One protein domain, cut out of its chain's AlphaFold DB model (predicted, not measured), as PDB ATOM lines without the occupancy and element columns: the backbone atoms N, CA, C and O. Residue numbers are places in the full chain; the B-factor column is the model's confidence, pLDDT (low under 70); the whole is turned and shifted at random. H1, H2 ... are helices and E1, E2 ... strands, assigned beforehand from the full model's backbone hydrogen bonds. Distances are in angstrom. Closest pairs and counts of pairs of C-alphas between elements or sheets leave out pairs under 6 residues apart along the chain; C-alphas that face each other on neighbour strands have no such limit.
ATOM      1  N   ASP A  12     255.268 249.625 258.734       87.44
ATOM      2  CA  ASP A  12     256.075 250.677 258.100       87.44
ATOM      3  C   ASP A  12     255.228 251.667 257.281       87.44
ATOM      4  O   ASP A  12     255.724 252.696 256.831       87.44
ATOM      5  N   LYS A  13     253.933 251.371 257.098       86.62
ATOM      6  CA  LYS A  13     252.967 252.225 256.397       86.62
ATOM      7  C   LYS A  13     251.792 252.659 257.282       86.62
ATOM      8  O   LYS A  13     250.696 252.908 256.782       86.62
ATOM      9  N   VAL A  14     251.999 252.726 258.598       89.88
ATOM     10  CA  VAL A  14     251.048 253.389 259.502       89.88
ATOM     11  C   VAL A  14     250.970 254.880 259.166       89.88
ATOM     12  O   VAL A  14     251.979 255.510 258.849       89.88
ATOM     13  N   GLY A  15     249.769 255.453 259.206       86.50
ATOM     14  CA  GLY A  15     249.598 256.874 258.945       86.50
ATOM     15  C   GLY A  15     250.253 257.737 260.023       86.50
ATOM     16  O   GLY A  15     250.286 257.379 261.204       86.50
ATOM     17  N   ASN A  16     250.761 258.904 259.625       86.00
ATOM     18  CA  ASN A  16     251.525 259.801 260.497       86.00
ATOM     19  C   ASN A  16     250.772 260.190 261.776       86.00
ATOM     20  O   ASN A  16     251.397 260.495 262.788       86.00
ATOM     21  N   ARG A  17     249.432 260.189 261.755       86.44
ATOM     22  CA  ARG A  17     248.625 260.580 262.918       86.44
ATOM     23  C   ARG A  17     248.496 259.479 263.967       86.44
ATOM     24  O   ARG A  17     248.122 259.775 265.096       86.44
ATOM     25  N   LEU A  18     248.808 258.237 263.598       86.00
ATOM     26  CA  LEU A  18     248.905 257.092 264.505       86.00
ATOM     27  C   LEU A  18     250.355 256.619 264.698       86.00
ATOM     28  O   LEU A  18     250.604 255.819 265.591       86.00
ATOM     29  N   GLY A  19     251.312 257.123 263.913       79.50
ATOM     30  CA  GLY A  19     252.713 256.684 263.943       79.50
ATOM     31  C   GLY A  19     253.464 256.957 265.251       79.50
ATOM     32  O   GLY A  19     254.462 256.296 265.516       79.50
ATOM     33  N   ASN A  20     252.979 257.888 266.082       83.19
ATOM     34  CA  ASN A  20     253.557 258.186 267.400       83.19
ATOM     35  C   ASN A  20     253.010 257.293 268.528       83.19
ATOM     36  O   ASN A  20     253.515 257.362 269.646       83.19
ATOM     37  N   LEU A  21     251.962 256.510 268.259       86.56
ATOM     38  CA  LEU A  21     251.373 255.584 269.224       86.56
ATOM     39  C   LEU A  21     252.118 254.252 269.194       86.56
ATOM     40  O   LEU A  21     252.689 253.863 268.170       86.56
ATOM     41  N   ASP A  22     252.076 253.515 270.302       88.62
ATOM     42  CA  ASP A  22     252.657 252.178 270.306       88.62
ATOM     43  C   ASP A  22     251.803 251.183 269.484       88.62
ATOM     44  O   ASP A  22     250.606 251.373 269.232       88.62
ATOM     45  N   LYS A  23     252.415 250.076 269.040       89.06
ATOM     46  CA  LYS A  23     251.727 249.063 268.216       89.06
ATOM     47  C   LYS A  23     250.513 248.445 268.926       89.06
ATOM     48  O   LYS A  23     249.587 247.983 268.260       89.06
ATOM     49  N   THR A  24     250.513 248.403 270.255       87.94
ATOM     50  CA  THR A  24     249.434 247.849 271.082       87.94
ATOM     51  C   THR A  24     248.249 248.809 271.138       87.94
ATOM     52  O   THR A  24     247.111 248.384 270.952       87.94
ATOM     53  N   GLU A  25     248.498 250.105 271.311       88.94
ATOM     54  CA  GLU A  25     247.499 251.169 271.244       88.94
ATOM     55  C   GLU A  25     246.828 251.204 269.873       88.94
ATOM     56  O   GLU A  25     245.598 251.196 269.796       88.94
ATOM     57  N   VAL A  26     247.603 251.129 268.786       89.06
ATOM     58  CA  VAL A  26     247.047 251.067 267.424       89.06
ATOM     59  C   VAL A  26     246.202 249.803 267.227       89.06
ATOM     60  O   VAL A  26     245.089 249.894 266.705       89.06
ATOM     61  N   LYS A  27     246.651 248.630 267.704       89.56
ATOM     62  CA  LYS A  27     245.835 247.397 267.694       89.56
ATOM     63  C   LYS A  27     244.524 247.572 268.472       89.56
ATOM     64  O   LYS A  27     243.481 247.119 267.997       89.56
ATOM     65  N   ASN A  28     244.553 248.245 269.624       89.75
ATOM     66  CA  ASN A  28     243.362 248.510 270.436       89.75
ATOM     67  C   ASN A  28     242.382 249.453 269.723       89.75
ATOM     68  O   ASN A  28     241.184 249.181 269.715       89.75
ATOM     69  N   ILE A  29     242.876 250.503 269.060       89.75
ATOM     70  CA  ILE A  29     242.055 251.415 268.247       89.75
ATOM     71  C   ILE A  29     241.374 250.652 267.098       89.75
ATOM     72  O   ILE A  29     240.176 250.823 266.859       89.75
ATOM     73  N   ILE A  30     242.113 249.779 266.403       87.94
ATOM     74  CA  ILE A  30     241.574 248.939 265.320       87.94
ATOM     75  C   ILE A  30     240.509 247.972 265.866       87.94
ATOM     76  O   ILE A  30     239.444 247.827 265.260       87.94
ATOM     77  N   ALA A  31     240.754 247.341 267.020       87.12
ATOM     78  CA  ALA A  31     239.786 246.462 267.678       87.12
ATOM     79  C   ALA A  31     238.521 247.221 268.112       87.12
ATOM     80  O   ALA A  31     237.409 246.730 267.905       87.12
ATOM     81  N   ASP A  32     238.662 248.437 268.638       88.88
ATOM     82  CA  ASP A  32     237.532 249.293 268.996       88.88
ATOM     83  C   ASP A  32     236.693 249.691 267.775       88.88
ATOM     84  O   ASP A  32     235.460 249.741 267.847       88.88
ATOM     85  N   TYR A  33     237.355 249.916 266.638       88.00
ATOM     86  CA  TYR A  33     236.709 250.267 265.381       88.00
ATOM     87  C   TYR A  33     235.961 249.082 264.743       88.00
ATOM     88  O   TYR A  33     234.766 249.210 264.467       88.00
ATOM     89  N   TYR A  34     236.620 247.937 264.521       84.50
ATOM     90  CA  TYR A  34     236.027 246.786 263.816       84.50
ATOM     91  C   TYR A  34     235.256 245.827 264.729       84.50
ATOM     92  O   TYR A  34     234.155 245.402 264.377       84.50
ATOM     93  N   THR A  35     235.820 245.486 265.890       84.81
ATOM     94  CA  THR A  35     235.306 244.421 266.769       84.81
ATOM     95  C   THR A  35     234.283 244.961 267.759       84.81
ATOM     96  O   THR A  35     233.144 244.497 267.778       84.81
ATOM     97  N   ASN A  36     234.659 245.974 268.548       85.75
ATOM     98  CA  ASN A  36     233.785 246.542 269.586       85.75
ATOM     99  C   ASN A  36     232.773 247.538 269.016       85.75
ATOM    100  O   ASN A  36     231.860 247.975 269.715       85.75
ATOM    101  N   LYS A  37     232.917 247.884 267.733       84.94
ATOM    102  CA  LYS A  37     231.971 248.706 266.986       84.94
ATOM    103  C   LYS A  37     231.708 250.084 267.626       84.94
ATOM    104  O   LYS A  37     230.642 250.665 267.409       84.94
ATOM    105  N   ILE A  38     232.691 250.666 268.313       88.94
ATOM    106  CA  ILE A  38     232.587 251.986 268.962       88.94
ATOM    107  C   ILE A  38     232.455 253.090 267.902       88.94
ATOM    108  O   ILE A  38     233.032 252.985 266.819       88.94
ATOM    109  N   LYS A  39     231.672 254.151 268.148       88.56
ATOM    110  CA  LYS A  39     231.547 255.251 267.175       88.56
ATOM    111  C   LYS A  39     232.892 255.956 267.012       88.56
ATOM    112  O   LYS A  39     233.594 256.202 267.984       88.56
ATOM    113  N   VAL A  40     233.221 256.356 265.782       87.12
ATOM    114  CA  VAL A  40     234.518 256.982 265.461       87.12
ATOM    115  C   VAL A  40     234.804 258.219 266.318       87.12
ATOM    116  O   VAL A  40     235.937 258.409 266.739       87.12
ATOM    117  N   LYS A  41     233.782 259.033 266.618       87.94
ATOM    118  CA  LYS A  41     233.919 260.194 267.513       87.94
ATOM    119  C   LYS A  41     234.365 259.784 268.919       87.94
ATOM    120  O   LYS A  41     235.277 260.397 269.457       87.94
ATOM    121  N   ASP A  42     233.784 258.718 269.459       90.81
ATOM    122  CA  ASP A  42     234.096 258.227 270.802       90.81
ATOM    123  C   ASP A  42     235.508 257.619 270.847       90.81
ATOM    124  O   ASP A  42     236.227 257.824 271.819       90.81
ATOM    125  N   ILE A  43     235.947 256.944 269.773       88.88
ATOM    126  CA  ILE A  43     237.333 256.457 269.624       88.88
ATOM    127  C   ILE A  43     238.314 257.637 269.606       88.88
ATOM    128  O   ILE A  43     239.306 257.631 270.329       88.88
ATOM    129  N   ILE A  44     238.022 258.671 268.814       88.94
ATOM    130  CA  ILE A  44     238.859 259.874 268.716       88.94
ATOM    131  C   ILE A  44     239.006 260.549 270.083       88.94
ATOM    132  O   ILE A  44     240.116 260.916 270.463       88.94
ATOM    133  N   THR A  45     237.915 260.674 270.841       89.94
ATOM    134  CA  THR A  45     237.951 261.244 272.192       89.94
ATOM    135  C   THR A  45     238.693 260.341 273.179       89.94
ATOM    136  O   THR A  45     239.526 260.843 273.925       89.94
ATOM    137  N   LYS A  46     238.436 259.024 273.164       90.00
ATOM    138  CA  LYS A  46     239.040 258.037 274.080       90.00
ATOM    139  C   LYS A  46     240.564 257.975 273.964       90.00
ATOM    140  O   LYS A  46     241.238 257.838 274.977       90.00
ATOM    141  N   TYR A  47     241.086 258.062 272.743       89.44
ATOM    142  CA  TYR A  47     242.520 257.974 272.456       89.44
ATOM    143  C   TYR A  47     243.164 259.342 272.179       89.44
ATOM    144  O   TYR A  47     244.302 259.398 271.727       89.44
ATOM    145  N   HIS A  48     242.442 260.444 272.422       87.12
ATOM    146  CA  HIS A  48     242.918 261.818 272.207       87.12
ATOM    147  C   HIS A  48     243.539 262.058 270.815       87.12
ATOM    148  O   HIS A  48     244.549 262.745 270.667       87.12
ATOM    149  N   LEU A  49     242.924 261.489 269.773       87.69
ATOM    150  CA  LEU A  49     243.450 261.525 268.409       87.69
ATOM    151  C   LEU A  49     243.173 262.880 267.744       87.69
ATOM    152  O   LEU A  49     242.032 263.329 267.674       87.69
ATOM    153  N   ASN A  50     244.190 263.508 267.156       87.12
ATOM    154  CA  ASN A  50     244.010 264.735 266.376       87.12
ATOM    155  C   ASN A  50     243.670 264.426 264.907       87.12
ATOM    156  O   ASN A  50     244.477 264.659 264.002       87.12
ATOM    157  N   ILE A  51     242.498 263.830 264.662       87.44
ATOM    158  CA  ILE A  51     242.082 263.419 263.317       87.44
ATOM    159  C   ILE A  51     240.602 263.710 263.037       87.44
ATOM    160  O   ILE A  51     239.761 263.685 263.934       87.44
ATOM    161  N   LEU A  52     240.253 263.888 261.761       86.06
ATOM    162  CA  LEU A  52     238.855 263.914 261.325       86.06
ATOM    163  C   LEU A  52     238.264 262.498 261.311       86.06
ATOM    164  O   LEU A  52     238.922 261.545 260.895       86.06
ATOM    165  N   SER A  53     236.984 262.361 261.672       84.00
ATOM    166  CA  SER A  53     236.302 261.057 261.701       84.00
ATOM    167  C   SER A  53     236.317 260.320 260.356       84.00
ATOM    168  O   SER A  53     236.388 259.096 260.333       84.00
ATOM    169  N   SER A  54     236.303 261.040 259.233       82.69
ATOM    170  CA  SER A  54     236.387 260.455 257.887       82.69
ATOM    171  C   SER A  54     237.786 259.949 257.509       82.69
ATOM    172  O   SER A  54     237.935 259.288 256.483       82.69
ATOM    173  N   GLN A  55     238.817 260.259 258.302       86.81
ATOM    174  CA  GLN A  55     240.218 259.960 257.987       86.81
ATOM    175  C   GLN A  55     240.809 258.814 258.817       86.81
ATOM    176  O   GLN A  55     241.815 258.262 258.395       86.81
ATOM    177  N   LEU A  56     240.175 258.400 259.926       87.50
ATOM    178  CA  LEU A  56     240.698 257.361 260.834       87.50
ATOM    179  C   LEU A  56     241.173 256.095 260.117       87.50
ATOM    180  O   LEU A  56     242.283 255.637 260.351       87.50
ATOM    181  N   ILE A  57     240.351 255.565 259.211       86.88
ATOM    182  CA  ILE A  57     240.643 254.308 258.507       86.88
ATOM    183  C   ILE A  57     241.901 254.434 257.637       86.88
ATOM    184  O   ILE A  57     242.657 253.479 257.517       86.88
ATOM    185  N   LYS A  58     242.146 255.613 257.045       86.25
ATOM    186  CA  LYS A  58     243.304 255.855 256.168       86.25
ATOM    187  C   LYS A  58     244.629 255.846 256.927       86.25
ATOM    188  O   LYS A  58     245.669 255.685 256.303       86.25
ATOM    189  N   GLU A  59     244.584 256.038 258.244       89.50
ATOM    190  CA  GLU A  59     245.768 256.026 259.100       89.50
ATOM    191  C   GLU A  59     246.109 254.614 259.601       89.50
ATOM    192  O   GLU A  59     247.199 254.401 260.134       89.50
ATOM    193  N   PHE A  60     245.200 253.642 259.456       90.25
ATOM    194  CA  PHE A  60     245.461 252.277 259.898       90.25
ATOM    195  C   PHE A  60     246.538 251.604 259.042       90.25
ATOM    196  O   PHE A  60     246.526 251.754 257.816       90.25
ATOM    197  N   PRO A  61     247.444 250.823 259.662       90.44
ATOM    198  CA  PRO A  61     248.422 250.055 258.917       90.44
ATOM    199  C   PRO A  61     247.704 249.042 258.005       90.44
ATOM    200  O   PRO A  61     246.756 248.376 258.442       90.44
ATOM    201  N   PRO A  62     248.144 248.894 256.747       91.44
ATOM    202  CA  PRO A  62     247.659 247.859 255.840       91.44
ATOM    203  C   PRO A  62     247.908 246.446 256.384       91.44
ATOM    204  O   PRO A  62     248.748 246.239 257.260       91.44
ATOM    205  N   ILE A  63     247.213 245.450 255.835       90.94
ATOM    206  CA  ILE A  63     247.428 244.034 256.167       90.94
ATOM    207  C   ILE A  63     248.328 243.396 255.110       90.94
ATOM    208  O   ILE A  63     248.128 243.614 253.917       90.94
ATOM    209  N   VAL A  64     249.284 242.578 255.547       91.69
ATOM    210  CA  VAL A  64     250.132 241.750 254.681       91.69
ATOM    211  C   VAL A  64     249.334 240.558 254.160       91.69
ATOM    212  O   VAL A  64     248.771 239.792 254.943       91.69
ATOM    213  N   VAL A  65     249.318 240.369 252.843       89.75
ATOM    214  CA  VAL A  65     248.717 239.196 252.196       89.75
ATOM    215  C   VAL A  65     249.790 238.193 251.776       89.75
ATOM    216  O   VAL A  65     250.944 238.548 251.545       89.75
ATOM    217  N   ASP A  66     249.408 236.923 251.635       87.88
ATOM    218  CA  ASP A  66     250.313 235.845 251.210       87.88
ATOM    219  C   ASP A  66     250.490 235.792 249.680       87.88
ATOM    220  O   ASP A  66     250.438 234.745 249.042       87.88
ATOM    221  N   LYS A  67     250.641 236.967 249.065       89.69
ATOM    222  CA  LYS A  67     250.995 237.141 247.654       89.69
ATOM    223  C   LYS A  67     252.250 237.988 247.591       89.69
ATOM    224  O   LYS A  67     252.395 238.908 248.391       89.69
ATOM    225  N   LYS A  68     253.141 237.691 246.651       92.75
ATOM    226  CA  LYS A  68     254.379 238.448 246.460       92.75
ATOM    227  C   LYS A  68     254.336 239.267 245.180       92.75
ATOM    228  O   LYS A  68     253.737 238.838 244.198       92.75
ATOM    229  N   CYS A  69     254.985 240.426 245.204       91.75
ATOM    230  CA  CYS A  69     255.247 241.220 244.014       91.75
ATOM    231  C   CYS A  69     256.161 240.427 243.061       91.75
ATOM    232  O   CYS A  69     257.194 239.935 243.519       91.75
ATOM    233  N   PRO A  70     255.838 240.316 241.761       92.19
ATOM    234  CA  PRO A  70     256.692 239.619 240.797       92.19
ATOM    235  C   PRO A  70     258.031 240.334 240.554       92.19
ATOM    236  O   PRO A  70     258.995 239.683 240.163       92.19
ATOM    237  N   TYR A  71     258.106 241.643 240.818       93.00
ATOM    238  CA  TYR A  71     259.307 242.446 240.573       93.00
ATOM    239  C   TYR A  71     260.212 242.556 241.801       93.00
ATOM    240  O   TYR A  71     261.410 242.310 241.712       93.00
ATOM    241  N   ASP A  72     259.636 242.885 242.961       92.25
ATOM    242  CA  ASP A  72     260.412 243.126 244.188       92.25
ATOM    243  C   ASP A  72     260.506 241.884 245.087       92.25
ATOM    244  O   ASP A  72     261.226 241.895 246.079       92.25
ATOM    245  N   ASN A  73     259.738 240.823 244.794       91.50
ATOM    246  CA  ASN A  73     259.593 239.615 245.624       91.50
ATOM    247  C   ASN A  73     259.075 239.878 247.060       91.50
ATOM    248  O   ASN A  73     259.070 238.978 247.907       91.50
ATOM    249  N   GLU A  74     258.588 241.093 247.327       91.62
ATOM    250  CA  GLU A  74     258.017 241.497 248.609       91.62
ATOM    251  C   GLU A  74     256.568 241.064 248.786       91.62
ATOM    252  O   GLU A  74     255.803 240.991 247.820       91.62
ATOM    253  N   LYS A  75     256.160 240.824 250.038       93.19
ATOM    254  CA  LYS A  75     254.756 240.516 250.338       93.19
ATOM    255  C   LYS A  75     253.874 241.731 250.060       93.19
ATOM    256  O   LYS A  75     254.143 242.842 250.512       93.19
ATOM    257  N   MET A  76     252.792 241.504 249.328       93.69
ATOM    258  CA  MET A  76     251.821 242.536 248.996       93.69
ATOM    259  C   MET A  76     250.999 242.912 250.227       93.69
ATOM    260  O   MET A  76     250.837 242.129 251.168       93.69
ATOM    261  N   ILE A  77     250.449 244.119 250.196       93.00
ATOM    262  CA  ILE A  77     249.645 244.680 251.272       93.00
ATOM    263  C   ILE A  77     248.299 245.161 250.746       93.00
ATOM    264  O   ILE A  77     248.162 245.526 249.582       93.00
ATOM    265  N   VAL A  78     247.291 245.168 251.608       90.81
ATOM    266  CA  VAL A  78     245.949 245.654 251.277       90.81
ATOM    267  C   VAL A  78     245.458 246.601 252.359       90.81
ATOM    268  O   VAL A  78     245.648 246.363 253.555       90.81
ATOM    269  N   ASN A  79     244.839 247.701 251.937       89.19
ATOM    270  CA  ASN A  79     244.295 248.672 252.873       89.19
ATOM    271  C   ASN A  79     243.021 248.116 253.526       89.19
ATOM    272  O   ASN A  79     242.273 247.314 252.957       89.19
ATOM    273  N   LEU A  80     242.769 248.561 254.748       84.50
ATOM    274  CA  LEU A  80     241.577 248.211 255.507       84.50
ATOM    275  C   LEU A  80     240.338 248.978 255.001       84.50
ATOM    276  O   LEU A  80     240.430 250.140 254.609       84.50
ATOM    277  N   HIS A  81     239.172 248.327 255.006       80.12
ATOM    278  CA  HIS A  81     237.896 248.882 254.524       80.12
ATOM    279  C   HIS A  81     237.091 249.572 255.630       80.12
ATOM    280  O   HIS A  81     237.226 249.243 256.803       80.12
ATOM    281  N   SER A  82     236.191 250.492 255.281       76.69
ATOM    282  CA  SER A  82     235.207 251.014 256.242       76.69
ATOM    283  C   SER A  82     234.234 249.932 256.699       76.69
ATOM    284  O   SER A  82     233.866 249.088 255.896       76.69
ATOM    285  N   ARG A  83     233.725 250.025 257.931       74.88
ATOM    286  CA  ARG A  83     232.800 249.047 258.551       74.88
ATOM    287  C   ARG A  83     231.594 248.620 257.704       74.88
ATOM    288  O   ARG A  83     231.122 247.506 257.890       74.88
ATOM    289  N   ASP A  84     231.121 249.486 256.811       62.03
ATOM    290  CA  ASP A  84     229.944 249.242 255.966       62.03
ATOM    291  C   ASP A  84     230.292 248.671 254.575       62.03
ATOM    292  O   ASP A  84     229.402 248.383 253.778       62.03
ATOM    293  N   GLY A  85     231.581 248.495 254.267       53.72
ATOM    294  CA  GLY A  85     232.039 247.804 253.062       53.72
ATOM    295  C   GLY A  85     232.170 246.308 253.330       53.72
ATOM    296  O   GLY A  85     232.814 245.907 254.292       53.72
ATOM    297  N   LEU A  86     231.576 245.451 252.502       39.25
ATOM    298  CA  LEU A  86     231.852 244.016 252.581       39.25
ATOM    299  C   LEU A  86     233.256 243.720 252.009       39.25
ATOM    300  O   LEU A  86     233.441 243.777 250.799       39.25
ATOM    301  N   GLY A  87     234.223 243.358 252.865       56.31
ATOM    302  CA  GLY A  87     235.523 242.776 252.463       56.31
ATOM    303  C   GLY A  87     236.724 243.739 252.452       56.31
ATOM    304  O   GLY A  87     236.576 244.918 252.720       56.31
ATOM    305  N   LEU A  88     237.940 243.233 252.180       56.88
ATOM    306  CA  LEU A  88     239.190 244.023 252.100       56.88
ATOM    307  C   LEU A  88     239.059 245.220 251.130       56.88
ATOM    308  O   LEU A  88     238.397 245.110 250.101       56.88
ATOM    309  N   SER A  89     239.688 246.363 251.443       59.09
ATOM    310  CA  SER A  89     239.580 247.565 250.605       59.09
ATOM    311  C   SER A  89     240.574 247.512 249.447       59.09
ATOM    312  O   SER A  89     241.758 247.815 249.621       59.09
ATOM    313  N   GLY A  90     240.048 247.248 248.253       69.38
ATOM    314  CA  GLY A  90     240.797 247.315 247.003       69.38
ATOM    315  C   GLY A  90     241.678 246.094 246.756       69.38
ATOM    316  O   GLY A  90     241.701 245.136 247.531       69.38
ATOM    317  N   GLU A  91     242.391 246.124 245.636       82.38
ATOM    318  CA  GLU A  91     243.314 245.055 245.265       82.38
ATOM    319  C   GLU A  91     244.629 245.168 246.053       82.38
ATOM    320  O   GLU A  91     245.096 246.282 246.321       82.38
ATOM    321  N   PRO A  92     245.248 244.034 246.438       90.81
ATOM    322  CA  PRO A  92     246.575 244.048 247.034       90.81
ATOM    323  C   PRO A  92     247.578 244.771 246.138       90.81
ATOM    324  O   PRO A  92     247.545 244.623 244.915       90.81
ATOM    325  N   TYR A  93     248.508 245.495 246.754       93.12
ATOM    326  CA  TYR A  93     249.569 246.205 246.050       93.12
ATOM    327  C   TYR A  93     250.937 246.008 246.718       93.12
ATOM    328  O   TYR A  93     251.024 245.714 247.912       93.12
ATOM    329  N   CYS A  94     252.022 246.152 245.957       93.81
ATOM    330  CA  CYS A  94     253.379 246.088 246.496       93.81
ATOM    331  C   CYS A  94     253.697 247.354 247.315       93.81
ATOM    332  O   CYS A  94     253.512 248.459 246.797       93.81
TER     333      CYS A  94
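This is residues 12 to 94 of the 316 residues of an uncharacterized protein of Gardnerella vaginalis (UniProt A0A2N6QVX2). Two small parts stand end to end: a helical lobe, where H1 and H2 make a hairpin with the short H3 near it, and a three-stranded twisted sheet with no helix on either face. The 83 printed residues hold three named helices and then three named strands, H1 H2 H3 E1 E2 E3; the sheet, E1 - E2 - E3, is antiparallel. The class is mixed, helices and strands, with only 39 residues in named elements, under half. The whole is only just compact, close to loose, with a radius of gyration of the C-alphas of 13.7 A and spans of 42 by 29 by 19 A.

H1, residues 23 to 34, touches H2, residues 40 to 46, with residues 29 to 33 alone. This helical hairpin has a steep tilt of 39 degrees, opposite ways; its closest C-alphas, of Ile 29 and Ile 43, are 7.0 A apart. H3, residues 56 to 59, is near H1 and close but not clearly touching H2, with C-alphas of Val 40 and Leu 56 closest at 7.7 A. Every O i to N i+4 pair is within hydrogen-bond range in H1 and H2; H3 is too short for one. E1, residues 63 to 68, E2, residues 75 to 79, and E3, residues 89 to 93, form a meander, each strand the antiparallel neighbour of the one before. N 63 and O 78 are 2.9 A apart, and N 93 and O 77 2.8 A, both within hydrogen-bond range. The sheet is only just strongly twisted, up to 4.1 A off its best plane.

H1 begins at C-alpha 23 (251.727, 249.063, 268.216) and spans 16.5 A, H2 9.8 A, H3 5.5 A. E1 spans 13.2 A, E2 13.5 A, and E3 11.1 A, ending at C-alpha 93 (249.569, 246.205, 246.050).

The C-alphas farthest apart, of Thr 45 and Tyr 71, are 42.5 A apart. The printed part has no cut and no long link. The model's pLDDT is under 70 at residues 84 to 90, of which 89 and 90 belong to E3.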